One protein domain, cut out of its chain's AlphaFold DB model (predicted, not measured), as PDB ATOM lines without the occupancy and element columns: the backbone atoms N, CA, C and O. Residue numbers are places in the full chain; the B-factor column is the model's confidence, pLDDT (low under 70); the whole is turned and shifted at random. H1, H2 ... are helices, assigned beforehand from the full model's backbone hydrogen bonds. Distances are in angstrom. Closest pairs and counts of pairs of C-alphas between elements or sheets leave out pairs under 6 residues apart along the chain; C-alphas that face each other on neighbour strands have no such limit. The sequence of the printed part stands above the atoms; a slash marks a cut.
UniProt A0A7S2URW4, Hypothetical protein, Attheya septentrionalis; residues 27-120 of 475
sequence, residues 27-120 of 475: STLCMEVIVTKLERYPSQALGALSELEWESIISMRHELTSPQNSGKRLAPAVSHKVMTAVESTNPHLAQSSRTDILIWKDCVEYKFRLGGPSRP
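What this domain is: This is residues 27 to 120 of the 475 residues of the protein "Hypothetical protein" of Attheya septentrionalis (UniProt A0A7S2URW4). H6 and H3 lie side by side, with H1 crossing H3 on the side away from H6 and H2, H4 and H5 gathered where H3 and H6 begin. The printed part, 94 residues, has six named helices, H1 to H6 along the chain, and no named strand: all helix, compact, radius of gyration of the C-alphas 13.6 A, spans 42 by 26 by 20 A.

Where its parts are: H6, residues 97 to 111, is 21.3 A long, ending at C-alpha 111 (155.258, 142.792, 102.278). H3, residues 51 to 64, is 20.0 A long. H1, residues 27 to 36, begins at C-alpha 27 (147.731, 154.287, 132.033). H2 is residues 45 to 48, H4 80 to 89, H5 91 to 95.

How they stand to each other: H3, the hub, touches H6 at a shallow tilt of 25 degrees, the same way; the closest C-alphas, Glu 55 and Thr 99, are 5.7 A apart. H3 touches H1 with residues 57 to 61 alone, at a steep 65 degrees; C-alphas 35 and 61 are closest, 5.6 A. H3 only just touches H5 with residues 51 to 54 alone, at 3 pairs of C-alphas within 8 A; C-alphas 51 and 93 are closest, 5.7 A. H2 and H4 only just touch, with 3 such pairs; C-alphas 47 and 89 are closest, 6.7 A. Every O i to N i+4 pair is within hydrogen-bond range in H1, H3, H4 and H6; H5 has 0 of 1, but 2 of 2 O i to N i+3 pairs, and H2 is too short for an i+4 pair.

The domain as a whole: The C-alphas farthest apart, of Ala 48 and Pro 117, are 42.6 A apart. The printed part has no cut. The link H3 to H4 is long; residue 70 is under 70 in pLDDT.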
ATOM      1  N   SER A  27     148.470 154.405 133.296       93.88
ATOM      2  CA  SER A  27     147.731 154.287 132.033       93.88
ATOM      3  C   SER A  27     148.587 153.699 130.908       93.88
ATOM      4  O   SER A  27     148.132 152.798 130.205       93.88
ATOM      5  N   THR A  28     149.846 154.129 130.769       93.19
ATOM      6  CA  THR A  28     150.782 153.554 129.794       93.19
ATOM      7  C   THR A  28     151.068 152.086 130.090       93.19
ATOM      8  O   THR A  28     151.052 151.273 129.170       93.19
ATOM      9  N   LEU A  29     151.274 151.716 131.359       94.69
ATOM     10  CA  LEU A  29     151.499 150.318 131.743       94.69
ATOM     11  C   LEU A  29     150.281 149.433 131.433       94.69
ATOM     12  O   LEU A  29     150.437 148.336 130.896       94.69
ATOM     13  N   CYS A  30     149.066 149.913 131.710       94.88
ATOM     14  CA  CYS A  30     147.831 149.211 131.357       94.88
ATOM     15  C   CYS A  30     147.694 149.036 129.837       94.88
ATOM     16  O   CYS A  30     147.420 147.927 129.372       94.88
ATOM     17  N   MET A  31     147.954 150.093 129.058       95.25
ATOM     18  CA  MET A  31     147.954 150.018 127.595       95.25
ATOM     19  C   MET A  31     148.989 149.016 127.075       95.25
ATOM     20  O   MET A  31     148.661 148.224 126.199       95.25
ATOM     21  N   GLU A  32     150.194 148.957 127.646       95.75
ATOM     22  CA  GLU A  32     151.209 147.967 127.257       95.75
ATOM     23  C   GLU A  32     150.725 146.526 127.474       95.75
ATOM     24  O   GLU A  32     150.939 145.649 126.627       95.75
ATOM     25  N   VAL A  33     150.017 146.262 128.574       96.00
ATOM     26  CA  VAL A  33     149.422 144.940 128.835       96.00
ATOM     27  C   VAL A  33     148.319 144.614 127.824       96.00
ATOM     28  O   VAL A  33     148.254 143.481 127.339       96.00
ATOM     29  N   ILE A  34     147.475 145.589 127.472       96.12
ATOM     30  CA  ILE A  34     146.443 145.419 126.438       96.12
ATOM     31  C   ILE A  34     147.106 145.126 125.092       96.12
ATOM     32  O   ILE A  34     146.836 144.100 124.472       96.12
ATOM     33  N   VAL A  35     148.049 145.970 124.683       96.31
ATOM     34  CA  VAL A  35     148.766 145.904 123.410       96.31
ATOM     35  C   VAL A  35     149.516 144.585 123.246       96.31
ATOM     36  O   VAL A  35     149.456 143.970 122.182       96.31
ATOM     37  N   THR A  36     150.213 144.104 124.278       95.44
ATOM     38  CA  THR A  36     150.958 142.831 124.209       95.44
ATOM     39  C   THR A  36     150.041 141.624 124.027       95.44
ATOM     40  O   THR A  36     150.424 140.664 123.353       95.44
ATOM     41  N   LYS A  37     148.820 141.689 124.566       96.31
ATOM     42  CA  LYS A  37     147.814 140.620 124.513       96.31
ATOM     43  C   LYS A  37     146.615 140.965 123.627       96.31
ATOM     44  O   LYS A  37     145.581 140.324 123.778       96.31
ATOM     45  N   LEU A  38     146.754 141.910 122.691       95.94
ATOM     46  CA  LEU A  38     145.637 142.461 121.912       95.94
ATOM     47  C   LEU A  38     144.777 141.368 121.258       95.94
ATOM     48  O   LEU A  38     143.560 141.400 121.352       95.94
ATOM     49  N   GLU A  39     145.413 140.342 120.691       95.50
ATOM     50  CA  GLU A  39     144.728 139.232 120.008       95.50
ATOM     51  C   GLU A  39     143.989 138.263 120.948       95.50
ATOM     52  O   GLU A  39     143.259 137.393 120.482       95.50
ATOM     53  N   ARG A  40     144.207 138.361 122.266       96.75
ATOM     54  CA  ARG A  40     143.536 137.527 123.275       96.75
ATOM     55  C   ARG A  40     142.274 138.176 123.829       96.75
ATOM     56  O   ARG A  40     141.495 137.478 124.474       96.75
ATOM     57  N   TYR A  41     142.098 139.481 123.639       96.25
ATOM     58  CA  TYR A  41     140.901 140.168 124.105       96.25
ATOM     59  C   TYR A  41     139.748 139.938 123.122       96.25
ATOM     60  O   TYR A  41     139.963 139.991 121.908       96.25
ATOM     61  N   PRO A  42     138.527 139.681 123.619       96.50
ATOM     62  CA  PRO A  42     137.352 139.626 122.762       96.50
ATOM     63  C   PRO A  42     137.092 141.010 122.150       96.50
ATOM     64  O   PRO A  42     137.298 142.032 122.809       96.50
ATOM     65  N   SER A  43     136.618 141.058 120.902       96.31
ATOM     66  CA  SER A  43     136.367 142.323 120.191       96.31
ATOM     67  C   SER A  43     135.351 143.215 120.910       96.31
ATOM     68  O   SER A  43     135.454 144.437 120.842       96.31
ATOM     69  N   GLN A  44     134.424 142.613 121.660       95.81
ATOM     70  CA  GLN A  44     133.439 143.309 122.490       95.81
ATOM     71  C   GLN A  44     134.091 144.106 123.626       95.81
ATOM     72  O   GLN A  44     133.664 145.219 123.908       95.81
ATOM     73  N   ALA A  45     135.154 143.583 124.250       94.19
ATOM     74  CA  ALA A  45     135.851 144.295 125.326       94.19
ATOM     75  C   ALA A  45     136.606 145.527 124.807       94.19
ATOM     76  O   ALA A  45     136.774 146.501 125.533       94.19
ATOM     77  N   LEU A  46     137.028 145.496 123.540       94.38
ATOM     78  CA  LEU A  46     137.649 146.637 122.867       94.38
ATOM     79  C   LEU A  46     136.612 147.663 122.384       94.38
ATOM     80  O   LEU A  46     136.991 148.734 121.928       94.38
ATOM     81  N   GLY A  47     135.317 147.359 122.501       87.19
ATOM     82  CA  GLY A  47     134.254 148.248 122.047       87.19
ATOM     83  C   GLY A  47     133.935 149.423 122.949       87.19
ATOM     84  O   GLY A  47     133.390 150.419 122.487       87.19
ATOM     85  N   ALA A  48     134.344 149.346 124.213       91.50
ATOM     86  CA  ALA A  48     134.257 150.471 125.136       91.50
ATOM     87  C   ALA A  48     135.305 151.564 124.852       91.50
ATOM     88  O   ALA A  48     135.272 152.610 125.492       91.50
ATOM     89  N   LEU A  49     136.245 151.320 123.931       94.62
ATOM     90  CA  LEU A  49     137.317 152.257 123.624       94.62
ATOM     91  C   LEU A  49     136.817 153.393 122.730       94.62
ATOM     92  O   LEU A  49     136.121 153.186 121.728       94.62
ATOM     93  N   SER A  50     137.251 154.601 123.071       95.38
ATOM     94  CA  SER A  50     137.163 155.753 122.182       95.38
ATOM     95  C   SER A  50     138.118 155.606 120.991       95.38
ATOM     96  O   SER A  50     139.087 154.841 121.020       95.38
ATOM     97  N   GLU A  51     137.874 156.389 119.940       95.12
ATOM     98  CA  GLU A  51     138.745 156.441 118.761       95.12
ATOM     99  C   GLU A  51     140.198 156.791 119.134       95.12
ATOM    100  O   GLU A  51     141.133 156.134 118.681       95.12
ATOM    101  N   LEU A  52     140.397 157.756 120.039       95.44
ATOM    102  CA  LEU A  52     141.723 158.199 120.488       95.44
ATOM    103  C   LEU A  52     142.482 157.117 121.276       95.44
ATOM    104  O   LEU A  52     143.702 156.969 121.137       95.44
ATOM    105  N   GLU A  53     141.781 156.347 122.107       95.31
ATOM    106  CA  GLU A  53     142.379 155.226 122.842       95.31
ATOM    107  C   GLU A  53     142.756 154.091 121.895       95.31
ATOM    108  O   GLU A  53     143.842 153.519 122.014       95.31
ATOM    109  N   TRP A  54     141.896 153.804 120.916       95.81
ATOM    110  CA  TRP A  54     142.187 152.827 119.876       95.81
ATOM    111  C   TRP A  54     143.423 153.221 119.063       95.81
ATOM    112  O   TRP A  54     144.359 152.429 118.927       95.81
ATOM    113  N   GLU A  55     143.500 154.476 118.622       95.62
ATOM    114  CA  GLU A  55     144.672 155.021 117.938       95.62
ATOM    115  C   GLU A  55     145.951 154.908 118.775       95.62
ATOM    116  O   GLU A  55     147.025 154.599 118.243       95.62
ATOM    117  N   SER A  56     145.846 155.130 120.087       95.94
ATOM    118  CA  SER A  56     146.965 155.010 121.026       95.94
ATOM    119  C   SER A  56     147.438 153.561 121.163       95.94
ATOM    120  O   SER A  56     148.641 153.293 121.097       95.94
ATOM    121  N   ILE A  57     146.502 152.612 121.265       96.12
ATOM    122  CA  ILE A  57     146.783 151.169 121.301       96.12
ATOM    123  C   ILE A  57     147.477 150.725 120.009       96.12
ATOM    124  O   ILE A  57     148.508 150.049 120.066       96.12
ATOM    125  N   ILE A  58     146.965 151.126 118.841       96.38
ATOM    126  CA  ILE A  58     147.549 150.768 117.540       96.38
ATOM    127  C   ILE A  58     148.936 151.396 117.358       96.38
ATOM    128  O   ILE A  58     149.871 150.708 116.939       96.38
ATOM    129  N   SER A  59     149.104 152.669 117.733       95.75
ATOM    130  CA  SER A  59     150.402 153.361 117.687       95.75
ATOM    131  C   SER A  59     151.442 152.635 118.548       95.75
ATOM    132  O   SER A  59     152.506 152.257 118.054       95.75
ATOM    133  N   MET A  60     151.098 152.338 119.805       95.50
ATOM    134  CA  MET A  60     151.979 151.628 120.735       95.50
ATOM    135  C   MET A  60     152.291 150.206 120.254       95.50
ATOM    136  O   MET A  60     153.433 149.748 120.339       95.50
ATOM    137  N   ARG A  61     151.306 149.495 119.687       95.31
ATOM    138  CA  ARG A  61     151.524 148.167 119.097       95.31
ATOM    139  C   ARG A  61     152.525 148.231 117.953       95.31
ATOM    140  O   ARG A  61     153.421 147.386 117.888       95.31
ATOM    141  N   HIS A  62     152.390 149.213 117.068       93.25
ATOM    142  CA  HIS A  62     153.291 149.399 115.938       93.25
ATOM    143  C   HIS A  62     154.724 149.698 116.408       93.25
ATOM    144  O   HIS A  62     155.670 149.115 115.874       93.25
ATOM    145  N   GLU A  63     154.897 150.539 117.429       92.12
ATOM    146  CA  GLU A  63     156.203 150.834 118.034       92.12
ATOM    147  C   GLU A  63     156.852 149.590 118.656       92.12
ATOM    148  O   GLU A  63     157.982 149.241 118.299       92.12
ATOM    149  N   LEU A  64     156.120 148.868 119.514       91.50
ATOM    150  CA  LEU A  64     156.620 147.676 120.213       91.50
ATOM    151  C   LEU A  64     156.981 146.525 119.270       91.50
ATOM    152  O   LEU A  64     157.857 145.719 119.574       91.50
ATOM    153  N   THR A  65     156.302 146.429 118.130       90.06
ATOM    154  CA  THR A  65     156.553 145.378 117.131       90.06
ATOM    155  C   THR A  65     157.533 145.809 116.039       90.06
ATOM    156  O   THR A  65     157.839 145.009 115.149       90.06
ATOM    157  N   SER A  66     158.023 147.055 116.079       87.56
ATOM    158  CA  SER A  66     158.927 147.579 115.056       87.56
ATOM    159  C   SER A  66     160.230 146.768 114.981       87.56
ATOM    160  O   SER A  66     160.792 146.369 116.006       87.56
ATOM    161  N   PRO A  67     160.721 146.452 113.767       84.31
ATOM    162  CA  PRO A  67     161.910 145.630 113.614       84.31
ATOM    163  C   PRO A  67     163.142 146.422 114.065       84.31
ATOM    164  O   PRO A  67     163.544 147.364 113.390       84.31
ATOM    165  N   GLN A  68     163.773 146.014 115.171       80.81
ATOM    166  CA  GLN A  68     164.918 146.744 115.730       80.81
ATOM    167  C   GLN A  68     166.135 146.791 114.789       80.81
ATOM    168  O   GLN A  68     166.801 147.812 114.745       80.81
ATOM    169  N   ASN A  69     166.424 145.722 114.027       76.12
ATOM    170  CA  ASN A  69     167.717 145.603 113.326       76.12
ATOM    171  C   ASN A  69     167.679 145.014 111.897       76.12
ATOM    172  O   ASN A  69     168.712 144.976 111.236       76.12
ATOM    173  N   SER A  70     166.541 144.522 111.390       63.94
ATOM    174  CA  SER A  70     166.514 143.709 110.151       63.94
ATOM    175  C   SER A  70     165.601 144.230 109.035       63.94
ATOM    176  O   SER A  70     165.451 143.568 108.005       63.94
ATOM    177  N   GLY A  71     165.001 145.413 109.207       71.88
ATOM    178  CA  GLY A  71     164.273 146.139 108.156       71.88
ATOM    179  C   GLY A  71     163.035 145.438 107.574       71.88
ATOM    180  O   GLY A  71     162.430 145.963 106.639       71.88
ATOM    181  N   LYS A  72     162.653 144.260 108.087       79.06
ATOM    182  CA  LYS A  72     161.442 143.541 107.682       79.06
ATOM    183  C   LYS A  72     160.703 143.001 108.900       79.06
ATOM    184  O   LYS A  72     161.276 142.260 109.698       79.06
ATOM    185  N   ARG A  73     159.412 143.311 108.989       83.19
ATOM    186  CA  ARG A  73     158.492 142.675 109.936       83.19
ATOM    187  C   ARG A  73     158.166 141.252 109.471       83.19
ATOM    188  O   ARG A  73     157.956 141.014 108.282       83.19
ATOM    189  N   LEU A  74     158.140 140.293 110.399       84.81
ATOM    190  CA  LEU A  74     157.758 138.899 110.107       84.81
ATOM    191  C   LEU A  74     156.242 138.690 110.072       84.81
ATOM    192  O   LEU A  74     155.779 137.713 109.489       84.81
ATOM    193  N   ALA A  75     155.495 139.596 110.692       88.31
ATOM    194  CA  ALA A  75     154.044 139.636 110.726       88.31
ATOM    195  C   ALA A  75     153.606 141.104 110.871       88.31
ATOM    196  O   ALA A  75     154.386 141.903 111.405       88.31
ATOM    197  N   PRO A  76     152.396 141.466 110.417       91.06
ATOM    198  CA  PRO A  76     151.811 142.751 110.777       91.06
ATOM    199  C   PRO A  76     151.660 142.853 112.306       91.06
ATOM    200  O   PRO A  76     151.450 141.854 112.998       91.06
ATOM    201  N   ALA A  77     151.793 144.062 112.835       92.94
ATOM    202  CA  ALA A  77     151.630 144.441 114.230       92.94
ATOM    203  C   ALA A  77     150.258 144.026 114.770       92.94
ATOM    204  O   ALA A  77     150.173 143.541 115.903       92.94
ATOM    205  N   VAL A  78     149.212 144.165 113.950       93.81
ATOM    206  CA  VAL A  78     147.860 143.677 114.238       93.81
ATOM    207  C   VAL A  78     147.394 142.785 113.097       93.81
ATOM    208  O   VAL A  78     147.517 143.131 111.923       93.81
ATOM    209  N   SER A  79     146.869 141.609 113.431       93.62
ATOM    210  CA  SER A  79     146.335 140.700 112.424       93.62
ATOM    211  C   SER A  79     145.027 141.229 111.827       93.62
ATOM    212  O   SER A  79     144.161 141.752 112.529       93.62
ATOM    213  N   HIS A  80     144.847 141.024 110.517       93.06
ATOM    214  CA  HIS A  80     143.632 141.413 109.784       93.06
ATOM    215  C   HIS A  80     142.347 140.879 110.443       93.06
ATOM    216  O   HIS A  80     141.333 141.571 110.493       93.06
ATOM    217  N   LYS A  81     142.398 139.654 110.988       93.69
ATOM    218  CA  LYS A  81     141.267 139.021 111.683       93.69
ATOM    219  C   LYS A  81     140.835 139.809 112.920       93.69
ATOM    220  O   LYS A  81     139.642 140.007 113.108       93.69
ATOM    221  N   VAL A  82     141.795 140.257 113.732       94.69
ATOM    222  CA  VAL A  82     141.516 141.036 114.948       94.69
ATOM    223  C   VAL A  82     140.953 142.398 114.575       94.69
ATOM    224  O   VAL A  82     139.915 142.771 115.107       94.69
ATOM    225  N   MET A  83     141.562 143.091 113.607       94.62
ATOM    226  CA  MET A  83     141.043 144.376 113.126       94.62
ATOM    227  C   MET A  83     139.599 144.265 112.631       94.62
ATOM    228  O   MET A  83     138.734 144.988 113.108       94.62
ATOM    229  N   THR A  84     139.321 143.300 111.749       94.00
ATOM    230  CA  THR A  84     137.977 143.105 111.181       94.00
ATOM    231  C   THR A  84     136.948 142.796 112.268       94.00
ATOM    232  O   THR A  84     135.838 143.311 112.216       94.00
ATOM    233  N   ALA A  85     137.306 141.976 113.264       95.69
ATOM    234  CA  ALA A  85     136.415 141.639 114.374       95.69
ATOM    235  C   ALA A  85     136.142 142.835 115.299       95.69
ATOM    236  O   ALA A  85     135.019 143.011 115.774       95.69
ATOM    237  N   VAL A  86     137.158 143.662 115.568       95.31
ATOM    238  CA  VAL A  86     137.005 144.885 116.366       95.31
ATOM    239  C   VAL A  86     136.114 145.882 115.639       95.31
ATOM    240  O   VAL A  86     135.165 146.375 116.235       95.31
ATOM    241  N   GLU A  87     136.364 146.128 114.358       94.62
ATOM    242  CA  GLU A  87     135.620 147.096 113.550       94.62
ATOM    243  C   GLU A  87     134.185 146.636 113.254       94.62
ATOM    244  O   GLU A  87     133.278 147.462 113.211       94.62
ATOM    245  N   SER A  88     133.946 145.328 113.092       95.12
ATOM    246  CA  SER A  88     132.585 144.798 112.923       95.12
ATOM    247  C   SER A  88     131.748 144.941 114.191       95.12
ATOM    248  O   SER A  88     130.539 145.140 114.113       95.12
ATOM    249  N   THR A  89     132.392 144.849 115.354       96.25
ATOM    250  CA  THR A  89     131.744 145.075 116.650       96.25
ATOM    251  C   THR A  89     131.592 146.574 116.929       96.25
ATOM    252  O   THR A  89     130.635 146.978 117.580       96.25
ATOM    253  N   ASN A  90     132.515 147.395 116.411       94.62
ATOM    254  CA  ASN A  90     132.659 148.815 116.731       94.62
ATOM    255  C   ASN A  90     132.857 149.654 115.458       94.62
ATOM    256  O   ASN A  90     133.989 150.030 115.129       94.62
ATOM    257  N   PRO A  91     131.771 149.961 114.726       94.75
ATOM    258  CA  PRO A  91     131.862 150.641 113.436       94.75
ATOM    259  C   PRO A  91     132.472 152.046 113.500       94.75
ATOM    260  O   PRO A  91     133.016 152.513 112.502       94.75
ATOM    261  N   HIS A  92     132.425 152.728 114.650       93.62
ATOM    262  CA  HIS A  92     133.059 154.043 114.817       93.62
ATOM    263  C   HIS A  92     134.586 153.965 114.713       93.62
ATOM    264  O   HIS A  92     135.203 154.853 114.134       93.62
ATOM    265  N   LEU A  93     135.201 152.870 115.175       93.75
ATOM    266  CA  LEU A  93     136.655 152.675 115.086       93.75
ATOM    267  C   LEU A  93     137.137 152.479 113.641       93.75
ATOM    268  O   LEU A  93     138.303 152.727 113.342       93.75
ATOM    269  N   ALA A  94     136.243 152.072 112.733       91.31
ATOM    270  CA  ALA A  94     136.546 151.909 111.314       91.31
ATOM    271  C   ALA A  94     136.786 153.235 110.575       91.31
ATOM    272  O   ALA A  94     137.250 153.199 109.436       91.31
ATOM    273  N   GLN A  95     136.438 154.373 111.185       88.44
ATOM    274  CA  GLN A  95     136.550 155.705 110.583       88.44
ATOM    275  C   GLN A  95     137.877 156.405 110.922       88.44
ATOM    276  O   GLN A  95     138.176 157.457 110.355       88.44
ATOM    277  N   SER A  96     138.700 155.812 111.797       93.69
ATOM    278  CA  SER A  96     139.963 156.411 112.232       93.69
ATOM    279  C   SER A  96     140.997 156.457 111.111       93.69
ATOM    280  O   SER A  96     141.673 155.477 110.786       93.69
ATOM    281  N   SER A  97     141.190 157.658 110.563       91.44
ATOM    282  CA  SER A  97     142.188 157.917 109.517       91.44
ATOM    283  C   SER A  97     143.618 157.589 109.964       91.44
ATOM    284  O   SER A  97     144.426 157.090 109.176       91.44
ATOM    285  N   ARG A  98     143.950 157.831 111.238       92.19
ATOM    286  CA  ARG A  98     145.277 157.539 111.789       92.19
ATOM    287  C   ARG A  98     145.514 156.038 111.890       92.19
ATOM    288  O   ARG A  98     146.601 155.575 111.536       92.19
ATOM    289  N   THR A  99     144.510 155.290 112.346       93.50
ATOM    290  CA  THR A  99     144.557 153.827 112.399       93.50
ATOM    291  C   THR A  99     144.781 153.253 111.004       93.50
ATOM    292  O   THR A  99     145.705 152.460 110.810       93.50
ATOM    293  N   ASP A 100     144.038 153.741 110.011       92.69
ATOM    294  CA  ASP A 100     144.186 153.341 108.611       92.69
ATOM    295  C   ASP A 100     145.598 153.597 108.074       92.69
ATOM    296  O   ASP A 100     146.188 152.717 107.446       92.69
ATOM    297  N   ILE A 101     146.189 154.762 108.364       92.50
ATOM    298  CA  ILE A 101     147.563 155.097 107.953       92.50
ATOM    299  C   ILE A 101     148.586 154.157 108.605       92.50
ATOM    300  O   ILE A 101     149.527 153.704 107.940       92.50
ATOM    301  N   LEU A 102     148.431 153.865 109.898       93.44
ATOM    302  CA  LEU A 102     149.348 152.987 110.625       93.44
ATOM    303  C   LEU A 102     149.267 151.555 110.105       93.44
ATOM    304  O   LEU A 102     150.303 150.965 109.800       93.44
ATOM    305  N   ILE A 103     148.060 151.020 109.926       92.75
ATOM    306  CA  ILE A 103     147.863 149.668 109.391       92.75
ATOM    307  C   ILE A 103     148.328 149.590 107.941       92.75
ATOM    308  O   ILE A 103     148.966 148.610 107.554       92.75
ATOM    309  N   TRP A 104     148.071 150.632 107.145       93.25
ATOM    310  CA  TRP A 104     148.578 150.735 105.781       93.25
ATOM    311  C   TRP A 104     150.097 150.583 105.752       93.25
ATOM    312  O   TRP A 104     150.633 149.731 105.035       93.25
ATOM    313  N   LYS A 105     150.793 151.365 106.586       91.75
ATOM    314  CA  LYS A 105     152.257 151.357 106.677       91.75
ATOM    315  C   LYS A 105     152.761 149.970 107.040       91.75
ATOM    316  O   LYS A 105     153.691 149.464 106.421       91.75
ATOM    317  N   ASP A 106     152.098 149.351 107.997       91.31
ATOM    318  CA  ASP A 106     152.469 148.062 108.544       91.31
ATOM    319  C   ASP A 106     152.257 146.917 107.536       91.31
ATOM    320  O   ASP A 106     153.125 146.058 107.360       91.31
ATOM    321  N   CYS A 107     151.160 146.958 106.775       91.00
ATOM    322  CA  CYS A 107     150.887 146.037 105.670       91.00
ATOM    323  C   CYS A 107     151.939 146.156 104.559       91.00
ATOM    324  O   CYS A 107     152.446 145.147 104.056       91.00
ATOM    325  N   VAL A 108     152.305 147.386 104.198       90.88
ATOM    326  CA  VAL A 108     153.330 147.650 103.186       90.88
ATOM    327  C   VAL A 108     154.713 147.218 103.675       90.88
ATOM    328  O   VAL A 108     155.423 146.537 102.938       90.88
ATOM    329  N   GLU A 109     155.105 147.549 104.907       89.81
ATOM    330  CA  GLU A 109     156.399 147.163 105.499       89.81
ATOM    331  C   GLU A 109     156.523 145.651 105.735       89.81
ATOM    332  O   GLU A 109     157.619 145.081 105.672       89.81
ATOM    333  N   TYR A 110     155.401 144.975 105.981       89.06
ATOM    334  CA  TYR A 110     155.351 143.522 106.069       89.06
ATOM    335  C   TYR A 110     155.667 142.860 104.716       89.06
ATOM    336  O   TYR A 110     156.478 141.926 104.638       89.06
ATOM    337  N   LYS A 111     155.066 143.356 103.626       88.88
ATOM    338  CA  LYS A 111     155.258 142.792 102.278       88.88
ATOM    339  C   LYS A 111     156.570 143.244 101.634       88.88
ATOM    340  O   LYS A 111     157.251 142.440 100.991       88.88
ATOM    341  N   PHE A 112     156.968 144.495 101.849       89.69
ATOM    342  CA  PHE A 112     158.106 145.132 101.200       89.69
ATOM    343  C   PHE A 112     159.128 145.633 102.219       89.69
ATOM    344  O   PHE A 112     158.802 146.359 103.151       89.69
ATOM    345  N   ARG A 113     160.407 145.308 102.000       87.06
ATOM    346  CA  ARG A 113     161.493 145.878 102.809       87.06
ATOM    347  C   ARG A 113     161.559 147.389 102.605       87.06
ATOM    348  O   ARG A 113     161.486 147.861 101.467       87.06
ATOM    349  N   LEU A 114     161.744 148.136 103.689       84.50
ATOM    350  CA  LEU A 114     161.971 149.578 103.616       84.50
ATOM    351  C   LEU A 114     163.251 149.857 102.809       84.50
ATOM    352  O   LEU A 114     164.293 149.268 103.083       84.50
ATOM    353  N   GLY A 115     163.147 150.688 101.767       80.88
ATOM    354  CA  GLY A 115     164.253 150.961 100.837       80.88
ATOM    355  C   GLY A 115     164.687 149.764  99.975       80.88
ATOM    356  O   GLY A 115     165.694 149.845  99.277       80.88
ATOM    357  N   GLY A 116     163.957 148.646 100.016       86.06
ATOM    358  CA  GLY A 116     164.261 147.485  99.190       86.06
ATOM    359  C   GLY A 116     163.937 147.746  97.714       86.06
ATOM    360  O   GLY A 116     162.912 148.364  97.426       86.06
ATOM    361  N   PRO A 117     164.725 147.206  96.765       83.06
ATOM    362  CA  PRO A 117     164.489 147.396  95.328       83.06
ATOM    363  C   PRO A 117     163.171 146.773  94.846       83.06
ATOM    364  O   PRO A 117     162.705 147.063  93.754       83.06
ATOM    365  N   SER A 118     162.570 145.899  95.656       84.69
ATOM    366  CA  SER A 118     161.293 145.256  95.367       84.69
ATOM    367  C   SER A 118     160.079 146.087  95.777       84.69
ATOM    368  O   SER A 118     158.970 145.608  95.556       84.69
ATOM    369  N   ARG A 119     160.253 147.232  96.461       89.19
ATOM    370  CA  ARG A 119     159.145 148.102  96.886       89.19
ATOM    371  C   ARG A 119     158.809 149.069  95.745       89.19
ATOM    372  O   ARG A 119     159.633 149.935  95.460       89.19
ATOM    373  N   PRO A 120     157.622 148.960  95.126       89.94
ATOM    374  CA  PRO A 120     157.151 149.960  94.174       89.94
ATOM    375  C   PRO A 120     157.116 151.352  94.813       89.94
ATOM    376  O   PRO A 120     156.752 151.490  95.987       89.94
TER     377      PRO A 120